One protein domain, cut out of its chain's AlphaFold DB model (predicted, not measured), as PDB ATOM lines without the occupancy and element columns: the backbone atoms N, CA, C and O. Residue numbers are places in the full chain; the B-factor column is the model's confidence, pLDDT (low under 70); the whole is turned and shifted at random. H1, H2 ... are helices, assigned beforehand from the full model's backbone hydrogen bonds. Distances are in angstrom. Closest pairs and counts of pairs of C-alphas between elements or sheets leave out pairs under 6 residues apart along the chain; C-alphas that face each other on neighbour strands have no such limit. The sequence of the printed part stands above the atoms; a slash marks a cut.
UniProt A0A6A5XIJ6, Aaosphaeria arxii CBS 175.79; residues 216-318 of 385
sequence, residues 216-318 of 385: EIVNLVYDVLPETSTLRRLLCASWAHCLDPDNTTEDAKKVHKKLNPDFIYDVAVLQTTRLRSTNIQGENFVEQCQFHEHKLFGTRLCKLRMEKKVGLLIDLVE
ATOM      1  N   GLU A 216     -17.881  38.867  27.152       86.75
ATOM      2  CA  GLU A 216     -18.638  40.108  27.019       86.75
ATOM      3  C   GLU A 216     -20.048  39.990  27.609       86.75
ATOM      4  O   GLU A 216     -20.502  40.924  28.264       86.75
ATOM      5  N   ILE A 217     -20.716  38.847  27.417       86.44
ATOM      6  CA  ILE A 217     -22.056  38.598  27.963       86.44
ATOM      7  C   ILE A 217     -21.978  38.428  29.477       86.44
ATOM      8  O   ILE A 217     -22.775  39.022  30.196       86.44
ATOM      9  N   VAL A 218     -21.004  37.652  29.965       93.50
ATOM     10  CA  VAL A 218     -20.815  37.443  31.408       93.50
ATOM     11  C   VAL A 218     -20.561  38.773  32.116       93.50
ATOM     12  O   VAL A 218     -21.204  39.060  33.123       93.50
ATOM     13  N   ASN A 219     -19.682  39.606  31.555       93.62
ATOM     14  CA  ASN A 219     -19.374  40.915  32.121       93.62
ATOM     15  C   ASN A 219     -20.601  41.826  32.104       93.62
ATOM     16  O   ASN A 219     -20.908  42.427  33.122       93.62
ATOM     17  N   LEU A 220     -21.350  41.867  30.996       88.50
ATOM     18  CA  LEU A 220     -22.576  42.662  30.915       88.50
ATOM     19  C   LEU A 220     -23.605  42.241  31.972       88.50
ATOM     20  O   LEU A 220     -24.195  43.092  32.625       88.50
ATOM     21  N   VAL A 221     -23.807  40.935  32.153       90.38
ATOM     22  CA  VAL A 221     -24.751  40.409  33.146       90.38
ATOM     23  C   VAL A 221     -24.335  40.797  34.565       90.38
ATOM     24  O   VAL A 221     -25.188  41.181  35.358       90.38
ATOM     25  N   TYR A 222     -23.042  40.743  34.881       95.19
ATOM     26  CA  TYR A 222     -22.536  41.130  36.200       95.19
ATOM     27  C   TYR A 222     -22.516  42.641  36.439       95.19
ATOM     28  O   TYR A 222     -22.700  43.069  37.575       95.19
ATOM     29  N   ASP A 223     -22.323  43.436  35.388       91.75
ATOM     30  CA  ASP A 223     -22.299  44.897  35.477       91.75
ATOM     31  C   ASP A 223     -23.715  45.496  35.585       91.75
ATOM     32  O   ASP A 223     -23.874  46.588  36.127       91.75
ATOM     33  N   VAL A 224     -24.736  44.815  35.041       92.19
ATOM     34  CA  VAL A 224     -26.109  45.345  34.932       92.19
ATOM     35  C   VAL A 224     -27.073  44.710  35.932       92.19
ATOM     36  O   VAL A 224     -27.934  45.411  36.459       92.19
ATOM     37  N   LEU A 225     -26.970  43.402  36.199       89.06
ATOM     38  CA  LEU A 225     -27.971  42.700  37.006       89.06
ATOM     39  C   LEU A 225     -27.598  42.657  38.498       89.06
ATOM     40  O   LEU A 225     -26.429  42.431  38.840       89.06
ATOM     41  N   PRO A 226     -28.589  42.788  39.403       91.81
ATOM     42  CA  PRO A 226     -28.356  42.707  40.843       91.81
ATOM     43  C   PRO A 226     -27.848  41.319  41.251       91.81
ATOM     44  O   PRO A 226     -28.097  40.325  40.570       91.81
ATOM     45  N   GLU A 227     -27.172  41.224  42.397       92.25
ATOM     46  CA  GLU A 227     -26.639  39.954  42.931       92.25
ATOM     47  C   GLU A 227     -27.725  38.891  43.159       92.25
ATOM     48  O   GLU A 227     -27.469  37.692  43.050       92.25
ATOM     49  N   THR A 228     -28.962  39.320  43.414       86.88
ATOM     50  CA  THR A 228     -30.132  38.447  43.568       86.88
ATOM     51  C   THR A 228     -30.633  37.861  42.246       86.88
ATOM     52  O   THR A 228     -31.484  36.970  42.267       86.88
ATOM     53  N   SER A 229     -30.103  38.312  41.103       90.88
ATOM     54  CA  SER A 229     -30.551  37.885  39.781       90.88
ATOM     55  C   SER A 229     -30.389  36.382  39.578       90.88
ATOM     56  O   SER A 229     -29.301  35.797  39.653       90.88
ATOM     57  N   THR A 230     -31.500  35.752  39.220       86.12
ATOM     58  CA  THR A 230     -31.566  34.329  38.902       86.12
ATOM     59  C   THR A 230     -30.688  33.960  37.705       86.12
ATOM     60  O   THR A 230     -30.098  32.876  37.686       86.12
ATOM     61  N   LEU A 231     -30.515  34.878  36.745       85.69
ATOM     62  CA  LEU A 231     -29.638  34.675  35.596       85.69
ATOM     63  C   LEU A 231     -28.155  34.645  35.995       85.69
ATOM     64  O   LEU A 231     -27.431  33.763  35.529       85.69
ATOM     65  N   ARG A 232     -27.706  35.546  36.885       93.50
ATOM     66  CA  ARG A 232     -26.329  35.514  37.429       93.50
ATOM     67  C   ARG A 232     -26.053  34.169  38.094       93.50
ATOM     68  O   ARG A 232     -25.092  33.483  37.745       93.50
ATOM     69  N   ARG A 233     -26.966  33.737  38.967       91.81
ATOM     70  CA  ARG A 233     -26.880  32.443  39.657       91.81
ATOM     71  C   ARG A 233     -26.835  31.253  38.693       91.81
ATOM     72  O   ARG A 233     -26.038  30.337  38.902       91.81
ATOM     73  N   LEU A 234     -27.660  31.259  37.641       87.31
ATOM     74  CA  LEU A 234     -27.656  30.211  36.618       87.31
ATOM     75  C   LEU A 234     -26.318  30.160  35.876       87.31
ATOM     76  O   LEU A 234     -25.748  29.079  35.722       87.31
ATOM     77  N   LEU A 235     -25.822  31.313  35.415       90.75
ATOM     78  CA  LEU A 235     -24.548  31.409  34.705       90.75
ATOM     79  C   LEU A 235     -23.418  30.835  35.559       90.75
ATOM     80  O   LEU A 235     -22.693  29.957  35.088       90.75
ATOM     81  N   CYS A 236     -23.336  31.241  36.828       93.94
ATOM     82  CA  CYS A 236     -22.344  30.720  37.763       93.94
ATOM     83  C   CYS A 236     -22.467  29.220  37.981       93.94
ATOM     84  O   CYS A 236     -21.462  28.518  37.911       93.94
ATOM     85  N   ALA A 237     -23.677  28.706  38.195       89.50
ATOM     86  CA  ALA A 237     -23.885  27.277  38.392       89.50
ATOM     87  C   ALA A 237     -23.522  26.459  37.145       89.50
ATOM     88  O   ALA A 237     -22.889  25.410  37.267       89.50
ATOM     89  N   SER A 238     -23.869  26.951  35.951       86.62
ATOM     90  CA  SER A 238     -23.524  26.296  34.686       86.62
ATOM     91  C   SER A 238     -22.007  26.210  34.498       86.62
ATOM     92  O   SER A 238     -21.472  25.141  34.206       86.62
ATOM     93  N   TRP A 239     -21.294  27.306  34.772       91.94
ATOM     94  CA  TRP A 239     -19.839  27.360  34.678       91.94
ATOM     95  C   TRP A 239     -19.151  26.534  35.750       91.94
ATOM     96  O   TRP A 239     -18.252  25.759  35.436       91.94
ATOM     97  N   ALA A 240     -19.598  26.632  37.000       90.75
ATOM     98  CA  ALA A 240     -19.098  25.803  38.085       90.75
ATOM     99  C   ALA A 240     -19.269  24.311  37.771       90.75
ATOM    100  O   ALA A 240     -18.446  23.505  38.206       90.75
ATOM    101  N   HIS A 241     -20.293  23.937  36.995       85.00
ATOM    102  CA  HIS A 241     -20.487  22.554  36.589       85.00
ATOM    103  C   HIS A 241     -19.499  22.093  35.511       85.00
ATOM    104  O   HIS A 241     -18.960  20.990  35.621       85.00
ATOM    105  N   CYS A 242     -19.276  22.930  34.497       82.06
ATOM    106  CA  CYS A 242     -18.451  22.623  33.324       82.06
ATOM    107  C   CYS A 242     -16.952  22.884  33.525       82.06
ATOM    108  O   CYS A 242     -16.140  22.389  32.749       82.06
ATOM    109  N   LEU A 243     -16.579  23.687  34.523       86.06
ATOM    110  CA  LEU A 243     -15.188  24.006  34.800       86.06
ATOM    111  C   LEU A 243     -14.500  22.799  35.453       86.06
ATOM    112  O   LEU A 243     -14.830  22.405  36.571       86.06
ATOM    113  N   ASP A 244     -13.527  22.234  34.751       86.31
ATOM    114  CA  ASP A 244     -12.605  21.238  35.285       86.31
ATOM    115  C   ASP A 244     -11.272  21.936  35.611       86.31
ATOM    116  O   ASP A 244     -10.546  22.325  34.685       86.31
ATOM    117  N   PRO A 245     -10.952  22.168  36.900       82.88
ATOM    118  CA  PRO A 245      -9.742  22.888  37.281       82.88
ATOM    119  C   PRO A 245      -8.466  22.147  36.862       82.88
ATOM    120  O   PRO A 245      -7.472  22.803  36.541       82.88
ATOM    121  N   ASP A 246      -8.506  20.816  36.793       86.38
ATOM    122  CA  ASP A 246      -7.342  19.992  36.470       86.38
ATOM    123  C   ASP A 246      -7.096  19.928  34.955       86.38
ATOM    124  O   ASP A 246      -5.957  19.776  34.512       86.38
ATOM    125  N   ASN A 247      -8.145  20.132  34.149       86.50
ATOM    126  CA  ASN A 247      -8.093  20.056  32.686       86.50
ATOM    127  C   ASN A 247      -8.296  21.412  31.974       86.50
ATOM    128  O   ASN A 247      -8.626  21.480  30.788       86.50
ATOM    129  N   THR A 248      -8.118  22.533  32.680       88.19
ATOM    130  CA  THR A 248      -8.283  23.865  32.076       88.19
ATOM    131  C   THR A 248      -7.111  24.198  31.139       88.19
ATOM    132  O   THR A 248      -5.976  24.402  31.579       88.19
ATOM    133  N   THR A 249      -7.389  24.328  29.837       92.44
ATOM    134  CA  THR A 249      -6.391  24.683  28.808       92.44
ATOM    135  C   THR A 249      -5.821  26.098  28.993       92.44
ATOM    136  O   THR A 249      -6.462  26.983  29.564       92.44
ATOM    137  N   GLU A 250      -4.618  26.370  28.467       91.94
ATOM    138  CA  GLU A 250      -4.011  27.715  28.525       91.94
ATOM    139  C   GLU A 250      -4.873  28.796  27.854       91.94
ATOM    140  O   GLU A 250      -4.917  29.943  28.307       91.94
ATOM    141  N   ASP A 251      -5.608  28.444  26.800       89.94
ATOM    142  CA  ASP A 251      -6.529  29.378  26.158       89.94
ATOM    143  C   ASP A 251      -7.759  29.657  27.026       89.94
ATOM    144  O   ASP A 251      -8.163  30.817  27.136       89.94
ATOM    145  N   ALA A 252      -8.287  28.657  27.741       87.94
ATOM    146  CA  ALA A 252      -9.334  28.880  28.737       87.94
ATOM    147  C   ALA A 252      -8.848  29.813  29.863       87.94
ATOM    148  O   ALA A 252      -9.553  30.753  30.229       87.94
ATOM    149  N   LYS A 253      -7.593  29.682  30.319       90.75
ATOM    150  CA  LYS A 253      -6.998  30.626  31.288       90.75
ATOM    151  C   LYS A 253      -6.945  32.062  30.755       90.75
ATOM    152  O   LYS A 253      -7.183  33.007  31.509       90.75
ATOM    153  N   LYS A 254      -6.662  32.265  29.460       92.88
ATOM    154  CA  LYS A 254      -6.715  33.604  28.832       92.88
ATOM    155  C   LYS A 254      -8.139  34.156  28.779       92.88
ATOM    156  O   LYS A 254      -8.306  35.369  28.903       92.88
ATOM    157  N   VAL A 255      -9.139  33.298  28.581       91.50
ATOM    158  CA  VAL A 255     -10.558  33.679  28.640       91.50
ATOM    159  C   VAL A 255     -10.933  34.076  30.067       91.50
ATOM    160  O   VAL A 255     -11.513  35.142  30.248       91.50
ATOM    161  N   HIS A 256     -10.514  33.309  31.080       91.75
ATOM    162  CA  HIS A 256     -10.817  33.600  32.486       91.75
ATOM    163  C   HIS A 256     -10.289  34.962  32.943       91.75
ATOM    164  O   HIS A 256     -10.976  35.678  33.659       91.75
ATOM    165  N   LYS A 257      -9.117  35.381  32.448       94.56
ATOM    166  CA  LYS A 257      -8.551  36.716  32.726       94.56
ATOM    167  C   LYS A 257      -9.396  37.885  32.202       94.56
ATOM    168  O   LYS A 257      -9.127  39.024  32.569       94.56
ATOM    169  N   LYS A 258     -10.349  37.631  31.302       96.12
ATOM    170  CA  LYS A 258     -11.235  38.653  30.721       96.12
ATOM    171  C   LYS A 258     -12.616  38.691  31.374       96.12
ATOM    172  O   LYS A 258     -13.406  39.561  31.011       96.12
ATOM    173  N   LEU A 259     -12.918  37.742  32.255       95.69
ATOM    174  CA  LEU A 259     -14.206  37.656  32.933       95.69
ATOM    175  C   LEU A 259     -14.247  38.590  34.137       95.69
ATOM    176  O   LEU A 259     -13.209  38.923  34.712       95.69
ATOM    177  N   ASN A 260     -15.459  38.993  34.502       96.81
ATOM    178  CA  ASN A 260     -15.723  39.810  35.670       96.81
ATOM    179  C   ASN A 260     -15.191  39.074  36.924       96.81
ATOM    180  O   ASN A 260     -15.446  37.875  37.081       96.81
ATOM    181  N   PRO A 261     -14.407  39.746  37.787       96.56
ATOM    182  CA  PRO A 261     -13.795  39.107  38.949       96.56
ATOM    183  C   PRO A 261     -14.827  38.544  39.934       96.56
ATOM    184  O   PRO A 261     -14.587  37.472  40.492       96.56
ATOM    185  N   ASP A 262     -15.982  39.191  40.087       96.44
ATOM    186  CA  ASP A 262     -17.053  38.731  40.978       96.44
ATOM    187  C   ASP A 262     -17.687  37.446  40.438       96.44
ATOM    188  O   ASP A 262     -17.960  36.513  41.186       96.44
ATOM    189  N   PHE A 263     -17.818  37.328  39.113       96.44
ATOM    190  CA  PHE A 263     -18.267  36.085  38.486       96.44
ATOM    191  C   PHE A 263     -17.303  34.927  38.757       96.44
ATOM    192  O   PHE A 263     -17.730  33.825  39.103       96.44
ATOM    193  N   ILE A 264     -15.994  35.167  38.618       95.62
ATOM    194  CA  ILE A 264     -14.975  34.156  38.925       95.62
ATOM    195  C   ILE A 264     -15.044  33.750  40.401       95.62
ATOM    196  O   ILE A 264     -14.933  32.561  40.709       95.62
ATOM    197  N   TYR A 265     -15.247  34.716  41.298       95.44
ATOM    198  CA  TYR A 265     -15.413  34.465  42.725       95.44
ATOM    199  C   TYR A 265     -16.632  33.574  43.000       95.44
ATOM    200  O   TYR A 265     -16.483  32.518  43.618       95.44
ATOM    201  N   ASP A 266     -17.801  33.925  42.463       95.56
ATOM    202  CA  ASP A 266     -19.039  33.157  42.633       95.56
ATOM    203  C   ASP A 266     -18.905  31.726  42.091       95.56
ATOM    204  O   ASP A 266     -19.297  30.755  42.748       95.56
ATOM    205  N   VAL A 267     -18.287  31.567  40.915       94.62
ATOM    206  CA  VAL A 267     -17.997  30.247  40.333       94.62
ATOM    207  C   VAL A 267     -17.079  29.435  41.252       94.62
ATOM    208  O   VAL A 267     -17.354  28.258  41.495       94.62
ATOM    209  N   ALA A 268     -16.026  30.039  41.808       93.19
ATOM    210  CA  ALA A 268     -15.107  29.364  42.723       93.19
ATOM    211  C   ALA A 268     -15.785  28.960  44.048       93.19
ATOM    212  O   ALA A 268     -15.576  27.847  44.546       93.19
ATOM    213  N   VAL A 269     -16.645  29.817  44.608       93.62
ATOM    214  CA  VAL A 269     -17.440  29.509  45.810       93.62
ATOM    215  C   VAL A 269     -18.400  28.343  45.547       93.62
ATOM    216  O   VAL A 269     -18.466  27.397  46.339       93.62
ATOM    217  N   LEU A 270     -19.093  28.341  44.407       91.50
ATOM    218  CA  LEU A 270     -19.970  27.230  44.027       91.50
ATOM    219  C   LEU A 270     -19.188  25.931  43.802       91.50
ATOM    220  O   LEU A 270     -19.610  24.872  44.270       91.50
ATOM    221  N   GLN A 271     -18.029  25.995  43.143       89.88
ATOM    222  CA  GLN A 271     -17.177  24.824  42.939       89.88
ATOM    223  C   GLN A 271     -16.669  24.233  44.252       89.88
ATOM    224  O   GLN A 271     -16.744  23.021  44.446       89.88
ATOM    225  N   THR A 272     -16.179  25.067  45.170       88.44
ATOM    226  CA  THR A 272     -15.694  24.595  46.476       88.44
ATOM    227  C   THR A 272     -16.817  23.977  47.305       88.44
ATOM    228  O   THR A 272     -16.615  22.931  47.921       88.44
ATOM    229  N   THR A 273     -18.016  24.561  47.264       88.25
ATOM    230  CA  THR A 273     -19.214  23.989  47.896       88.25
ATOM    231  C   THR A 273     -19.556  22.623  47.297       88.25
ATOM    232  O   THR A 273     -19.797  21.669  48.037       88.25
ATOM    233  N   ARG A 274     -19.489  22.493  45.964       84.94
ATOM    234  CA  ARG A 274     -19.721  21.227  45.254       84.94
ATOM    235  C   ARG A 274     -18.703  20.155  45.645       84.94
ATOM    236  O   ARG A 274     -19.101  19.049  45.985       84.94
ATOM    237  N   LEU A 275     -17.410  20.484  45.637       83.88
ATOM    238  CA  LEU A 275     -16.329  19.540  45.953       83.88
ATOM    239  C   LEU A 275     -16.349  19.073  47.415       83.88
ATOM    240  O   LEU A 275     -15.933  17.957  47.710       83.88
ATOM    241  N   ARG A 276     -16.843  19.907  48.338       85.81
ATOM    242  CA  ARG A 276     -17.002  19.543  49.756       85.81
ATOM    243  C   ARG A 276     -18.202  18.640  50.016       85.81
ATOM    244  O   ARG A 276     -18.226  17.962  51.040       85.81
ATOM    245  N   SER A 277     -19.190  18.623  49.125       83.50
ATOM    246  CA  SER A 277     -20.342  17.735  49.242       83.50
ATOM    247  C   SER A 277     -19.932  16.313  48.848       83.50
ATOM    248  O   SER A 277     -20.122  15.871  47.719       83.50
ATOM    249  N   THR A 278     -19.349  15.573  49.793       57.28
ATOM    250  CA  THR A 278     -18.866  14.188  49.617       57.28
ATOM    251  C   THR A 278     -19.974  13.167  49.323       57.28
ATOM    252  O   THR A 278     -19.698  11.973  49.261       57.28
ATOM    253  N   ASN A 279     -21.228  13.608  49.168       56.28
ATOM    254  CA  ASN A 279     -22.412  12.754  49.072       56.28
ATOM    255  C   ASN A 279     -23.094  12.777  47.689       56.28
ATOM    256  O   ASN A 279     -24.211  12.295  47.547       56.28
ATOM    257  N   ILE A 280     -22.443  13.338  46.663       54.88
ATOM    258  CA  ILE A 280     -22.974  13.380  45.291       54.88
ATOM    259  C   ILE A 280     -22.147  12.448  44.401       54.88
ATOM    260  O   ILE A 280     -21.518  12.857  43.429       54.88
ATOM    261  N   GLN A 281     -22.121  11.162  44.746       46.06
ATOM    262  CA  GLN A 281     -21.837  10.135  43.746       46.06
ATOM    263  C   GLN A 281     -23.140   9.875  42.986       46.06
ATOM    264  O   GLN A 281     -23.944   9.042  43.389       46.06
ATOM    265  N   GLY A 282     -23.376  10.647  41.923       50.62
ATOM    266  CA  GLY A 282     -24.482  10.413  40.990       50.62
ATOM    267  C   GLY A 282     -25.240  11.677  40.586       50.62
ATOM    268  O   GLY A 282     -26.167  12.097  41.269       50.62
ATOM    269  N   GLU A 283     -24.827  12.258  39.461       47.00
ATOM    270  CA  GLU A 283     -25.673  12.796  38.374       47.00
ATOM    271  C   GLU A 283     -26.814  13.790  38.630       47.00
ATOM    272  O   GLU A 283     -27.484  14.171  37.671       47.00
ATOM    273  N   ASN A 284     -27.033  14.319  39.827       52.38
ATOM    274  CA  ASN A 284     -27.991  15.414  39.954       52.38
ATOM    275  C   ASN A 284     -27.301  16.728  39.601       52.38
ATOM    276  O   ASN A 284     -26.789  17.447  40.461       52.38
ATOM    277  N   PHE A 285     -27.298  17.010  38.292       55.44
ATOM    278  CA  PHE A 285     -27.191  18.355  37.741       55.44
ATOM    279  C   PHE A 285     -27.913  19.296  38.708       55.44
ATOM    280  O   PHE A 285     -29.078  19.035  39.020       55.44
ATOM    281  N   VAL A 286     -27.197  20.313  39.221       59.84
ATOM    282  CA  VAL A 286     -27.707  21.363  40.127       59.84
ATOM    283  C   VAL A 286     -29.188  21.541  39.858       59.84
ATOM    284  O   VAL A 286     -29.478  21.918  38.728       59.84
ATOM    285  N   GLU A 287     -30.084  21.193  40.797       67.38
ATOM    286  CA  GLU A 287     -31.522  21.098  40.516       67.38
ATOM    287  C   GLU A 287     -31.971  22.371  39.805       67.38
ATOM    288  O   GLU A 287     -32.171  23.398  40.438       67.38
ATOM    289  N   GLN A 288     -32.058  22.346  38.472       67.00
ATOM    290  CA  GLN A 288     -32.126  23.584  37.686       67.00
ATOM    291  C   GLN A 288     -33.460  24.310  37.924       67.00
ATOM    292  O   GLN A 288     -33.611  25.495  37.634       67.00
ATOM    293  N   CYS A 289     -34.407  23.582  38.515       68.44
ATOM    294  CA  CYS A 289     -35.632  24.051  39.140       68.44
ATOM    295  C   CYS A 289     -35.400  25.133  40.206       68.44
ATOM    296  O   CYS A 289     -36.260  25.975  40.393       68.44
ATOM    297  N   GLN A 290     -34.240  25.195  40.868       72.12
ATOM    298  CA  GLN A 290     -33.940  26.250  41.845       72.12
ATOM    299  C   GLN A 290     -33.766  27.641  41.213       72.12
ATOM    300  O   GLN A 290     -33.670  28.641  41.926       72.12
ATOM    301  N   PHE A 291     -33.659  27.703  39.882       73.94
ATOM    302  CA  PHE A 291     -33.499  28.941  39.124       73.94
ATOM    303  C   PHE A 291     -34.783  29.359  38.396       73.94
ATOM    304  O   PHE A 291     -34.720  30.207  37.517       73.94
ATOM    305  N   HIS A 292     -35.938  28.756  38.678       68.38
ATOM    306  CA  HIS A 292     -37.209  29.248  38.143       68.38
ATOM    307  C   HIS A 292     -38.404  28.719  38.930       68.38
ATOM    308  O   HIS A 292     -38.369  27.631  39.495       68.38
ATOM    309  N   GLU A 293     -39.505  29.459  38.906       69.56
ATOM    310  CA  GLU A 293     -40.752  29.003  39.505       69.56
ATOM    311  C   GLU A 293     -41.535  28.073  38.572       69.56
ATOM    312  O   GLU A 293     -41.581  28.224  37.346       69.56
ATOM    313  N   HIS A 294     -42.189  27.087  39.173       65.06
ATOM    314  CA  HIS A 294     -42.987  26.087  38.482       65.06
ATOM    315  C   HIS A 294     -44.466  26.496  38.479       65.06
ATOM    316  O   HIS A 294     -45.280  25.860  39.137       65.06
ATOM    317  N   LYS A 295     -44.834  27.547  37.729       58.16
ATOM    318  CA  LYS A 295     -46.246  27.988  37.655       58.16
ATOM    319  C   LYS A 295     -47.171  26.954  36.977       58.16
ATOM    320  O   LYS A 295     -48.324  26.833  37.361       58.16
ATOM    321  N   LEU A 296     -46.684  26.194  35.984       51.25
ATOM    322  CA  LEU A 296     -47.538  25.345  35.122       51.25
ATOM    323  C   LEU A 296     -47.159  23.856  35.062       51.25
ATOM    324  O   LEU A 296     -47.964  23.032  34.637       51.25
ATOM    325  N   PHE A 297     -45.941  23.482  35.463       56.56
ATOM    326  CA  PHE A 297     -45.444  22.112  35.311       56.56
ATOM    327  C   PHE A 297     -44.743  21.643  36.582       56.56
ATOM    328  O   PHE A 297     -43.818  22.295  37.061       56.56
ATOM    329  N   GLY A 298     -45.130  20.475  37.101       74.69
ATOM    330  CA  GLY A 298     -44.473  19.877  38.265       74.69
ATOM    331  C   GLY A 298     -42.981  19.597  38.032       74.69
ATOM    332  O   GLY A 298     -42.525  19.442  36.896       74.69
ATOM    333  N   THR A 299     -42.213  19.485  39.118       72.62
ATOM    334  CA  THR A 299     -40.744  19.331  39.118       72.62
ATOM    335  C   THR A 299     -40.243  18.209  38.209       72.62
ATOM    336  O   THR A 299     -39.227  18.347  37.532       72.62
ATOM    337  N   ARG A 300     -41.010  17.119  38.107       73.50
ATOM    338  CA  ARG A 300     -40.706  15.968  37.246       73.50
ATOM    339  C   ARG A 300     -40.751  16.293  35.748       73.50
ATOM    340  O   ARG A 300     -39.888  15.837  35.007       73.50
ATOM    341  N   LEU A 301     -41.736  17.072  35.298       68.94
ATOM    342  CA  LEU A 301     -41.862  17.452  33.885       68.94
ATOM    343  C   LEU A 301     -40.771  18.442  33.476       68.94
ATOM    344  O   LEU A 301     -40.273  18.365  32.356       68.94
ATOM    345  N   CYS A 302     -40.359  19.316  34.395       67.00
ATOM    346  CA  CYS A 302     -39.200  20.172  34.185       67.00
ATOM    347  C   CYS A 302     -37.928  19.337  34.012       67.00
ATOM    348  O   CYS A 302     -37.297  19.458  32.973       67.00
ATOM    349  N   LYS A 303     -37.617  18.414  34.938       68.25
ATOM    350  CA  LYS A 303     -36.444  17.521  34.829       68.25
ATOM    351  C   LYS A 303     -36.400  16.778  33.481       68.25
ATOM    352  O   LYS A 303     -35.393  16.841  32.787       68.25
ATOM    353  N   LEU A 304     -37.529  16.218  33.033       67.81
ATOM    354  CA  LEU A 304     -37.641  15.567  31.715       67.81
ATOM    355  C   LEU A 304     -37.439  16.525  30.526       67.81
ATOM    356  O   LEU A 304     -36.992  16.107  29.458       67.81
ATOM    357  N   ARG A 305     -37.798  17.805  30.682       62.56
ATOM    358  CA  ARG A 305     -37.550  18.855  29.683       62.56
ATOM    359  C   ARG A 305     -36.070  19.235  29.647       62.56
ATOM    360  O   ARG A 305     -35.533  19.414  28.556       62.56
ATOM    361  N   MET A 306     -35.430  19.315  30.814       61.81
ATOM    362  CA  MET A 306     -34.012  19.641  30.968       61.81
ATOM    363  C   MET A 306     -33.105  18.575  30.356       61.81
ATOM    364  O   MET A 306     -32.197  18.899  29.597       61.81
ATOM    365  N   GLU A 307     -33.401  17.300  30.614       58.97
ATOM    366  CA  GLU A 307     -32.662  16.155  30.065       58.97
ATOM    367  C   GLU A 307     -32.696  16.108  28.528       58.97
ATOM    368  O   GLU A 307     -31.815  15.526  27.902       58.97
ATOM    369  N   LYS A 308     -33.703  16.733  27.901       54.22
ATOM    370  CA  LYS A 308     -33.923  16.696  26.449       54.22
ATOM    371  C   LYS A 308     -33.491  17.956  25.698       54.22
ATOM    372  O   LYS A 308     -33.551  17.950  24.469       54.22
ATOM    373  N   LYS A 309     -33.072  19.037  26.371       53.16
ATOM    374  CA  LYS A 309     -32.719  20.305  25.704       53.16
ATOM    375  C   LYS A 309     -31.378  20.877  26.176       53.16
ATOM    376  O   LYS A 309     -31.268  21.451  27.251       53.16
ATOM    377  N   VAL A 310     -30.407  20.889  25.261       47.47
ATOM    378  CA  VAL A 310     -29.112  21.604  25.367       47.47
ATOM    379  C   VAL A 310     -29.280  23.145  25.303       47.47
ATOM    380  O   VAL A 310     -28.323  23.902  25.440       47.47
ATOM    381  N   GLY A 311     -30.506  23.647  25.121       49.97
ATOM    382  CA  GLY A 311     -30.840  25.072  24.980       49.97
ATOM    383  C   GLY A 311     -31.351  25.745  26.258       49.97
ATOM    384  O   GLY A 311     -32.224  26.591  26.204       49.97
ATOM    385  N   LEU A 312     -30.885  25.340  27.430       49.72
ATOM    386  CA  LEU A 312     -31.559  25.633  28.698       49.72
ATOM    387  C   LEU A 312     -31.377  27.063  29.227       49.72
ATOM    388  O   LEU A 312     -32.290  27.644  29.808       49.72
ATOM    389  N   LEU A 313     -30.214  27.659  28.969       47.41
ATOM    390  CA  LEU A 313     -29.911  29.041  29.360       47.41
ATOM    391  C   LEU A 313     -30.926  30.051  28.788       47.41
ATOM    392  O   LEU A 313     -31.066  31.157  29.277       47.41
ATOM    393  N   ILE A 314     -31.626  29.639  27.743       49.25
ATOM    394  CA  ILE A 314     -32.419  30.421  26.809       49.25
ATOM    395  C   ILE A 314     -33.836  30.570  27.339       49.25
ATOM    396  O   ILE A 314     -34.249  31.675  27.674       49.25
ATOM    397  N   ASP A 315     -34.529  29.433  27.496       49.91
ATOM    398  CA  ASP A 315     -35.863  29.357  28.091       49.91
ATOM    399  C   ASP A 315     -35.847  30.004  29.492       49.91
ATOM    400  O   ASP A 315     -36.857  30.548  29.943       49.91
ATOM    401  N   LEU A 316     -34.699  29.960  30.189       48.06
ATOM    402  CA  LEU A 316     -34.539  30.601  31.489       48.06
ATOM    403  C   LEU A 316     -34.329  32.119  31.398       48.06
ATOM    404  O   LEU A 316     -34.936  32.840  32.183       48.06
ATOM    405  N   VAL A 317     -33.515  32.617  30.458       51.03
ATOM    406  CA  VAL A 317     -33.345  34.068  30.229       51.03
ATOM    407  C   VAL A 317     -34.671  34.709  29.824       51.03
ATOM    408  O   VAL A 317     -35.014  35.768  30.344       51.03
ATOM    409  N   GLU A 318     -35.441  34.066  28.945       51.56
ATOM    410  CA  GLU A 318     -36.753  34.566  28.517       51.56
ATOM    411  C   GLU A 318     -37.756  34.621  29.671       51.56
ATOM    412  O   GLU A 318     -38.476  35.605  29.820       51.56
TER     413      GLU A 318
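What this domain is: This is residues 216 to 318 of the 385 residues of a protein of Aaosphaeria arxii CBS 175.79 (UniProt A0A6A5XIJ6). The longest helix, H4, crosses H2, which lies in the middle of the domain, and H1 packs across the end where both begin. On the other side of H2 the short helices H7 and H5 pack on it, H7 side by side with it, while H3 and H6 lie toward the two far ends and residues 275 to 284, of which 275 and 276 belong to H4, stick out. The printed part has 103 residues with seven named helices, in the order H1 to H7, and no named strand; its class is all helix. It is compact, with a radius of gyration of the C-alphas of 14.7 A, and spans 41 by 35 by 22 A.

Where its parts are: Start with H4, residues 261 to 276: find C-alpha 261 at (-13.795, 39.107, 38.949), from where the helix runs 22.6 A to C-alpha 276. Before it, look for H1 at residues 216 to 224, 12.1 A long and beginning with C-alpha 216 at (-18.638, 40.108, 27.019), then H2 at 230 to 242, 18.4 A long, and H3 at 250 to 256. After it come H5 at residues 288 to 291, H6 at 299 to 306, 10.6 A long, and H7 at 312 to 318, 10.3 A long, which ends with C-alpha 318 at (-36.753, 34.566, 28.517).

How they stand to each other: H2 is the hub, touching four helices. With residues 236 to 241 alone it touches H4, at a steep tilt of 58 degrees, the same way; their closest C-alphas, Cys 236 and Val 267, are 5.1 A apart. H1 and H2 form a helical hairpin, opposite ways at 38 degrees, only just a steep tilt, with C-alphas 221 and 232 closest at 6.7 A. H1 and H4 only just touch, with 3 pairs of C-alphas within 8 A, Tyr 222 and Phe 263 closest at 7.0 A, and are about perpendicular at 82 degrees. H7 touches H2 at a shallow tilt of 11 degrees, opposite ways; look at C-alphas 231 and 317, the closest, 6.6 A apart. H5 touches H2, closest at C-alphas 230 and 291, 5.7 A, and H6, closest at C-alphas 289 and 299, 7.0 A. H3 touches no helix; it is close to H4 but not clearly touching, with C-alphas 256 and 264 closest at 7.7 A. In H1, H2, H3, H4, H6 and H7 every O i to N i+4 pair is within hydrogen-bond range; H5 is too short for one.

The domain as a whole: Glu 250 and Leu 296 have the two C-alphas farthest apart, at 44.1 A. The printed part has no cut, and the link from H4 to H5, 11 residues, is long. Confidence is low, with pLDDT under 70, at residues 278 to 289, 292 to 297 and 301 to 318.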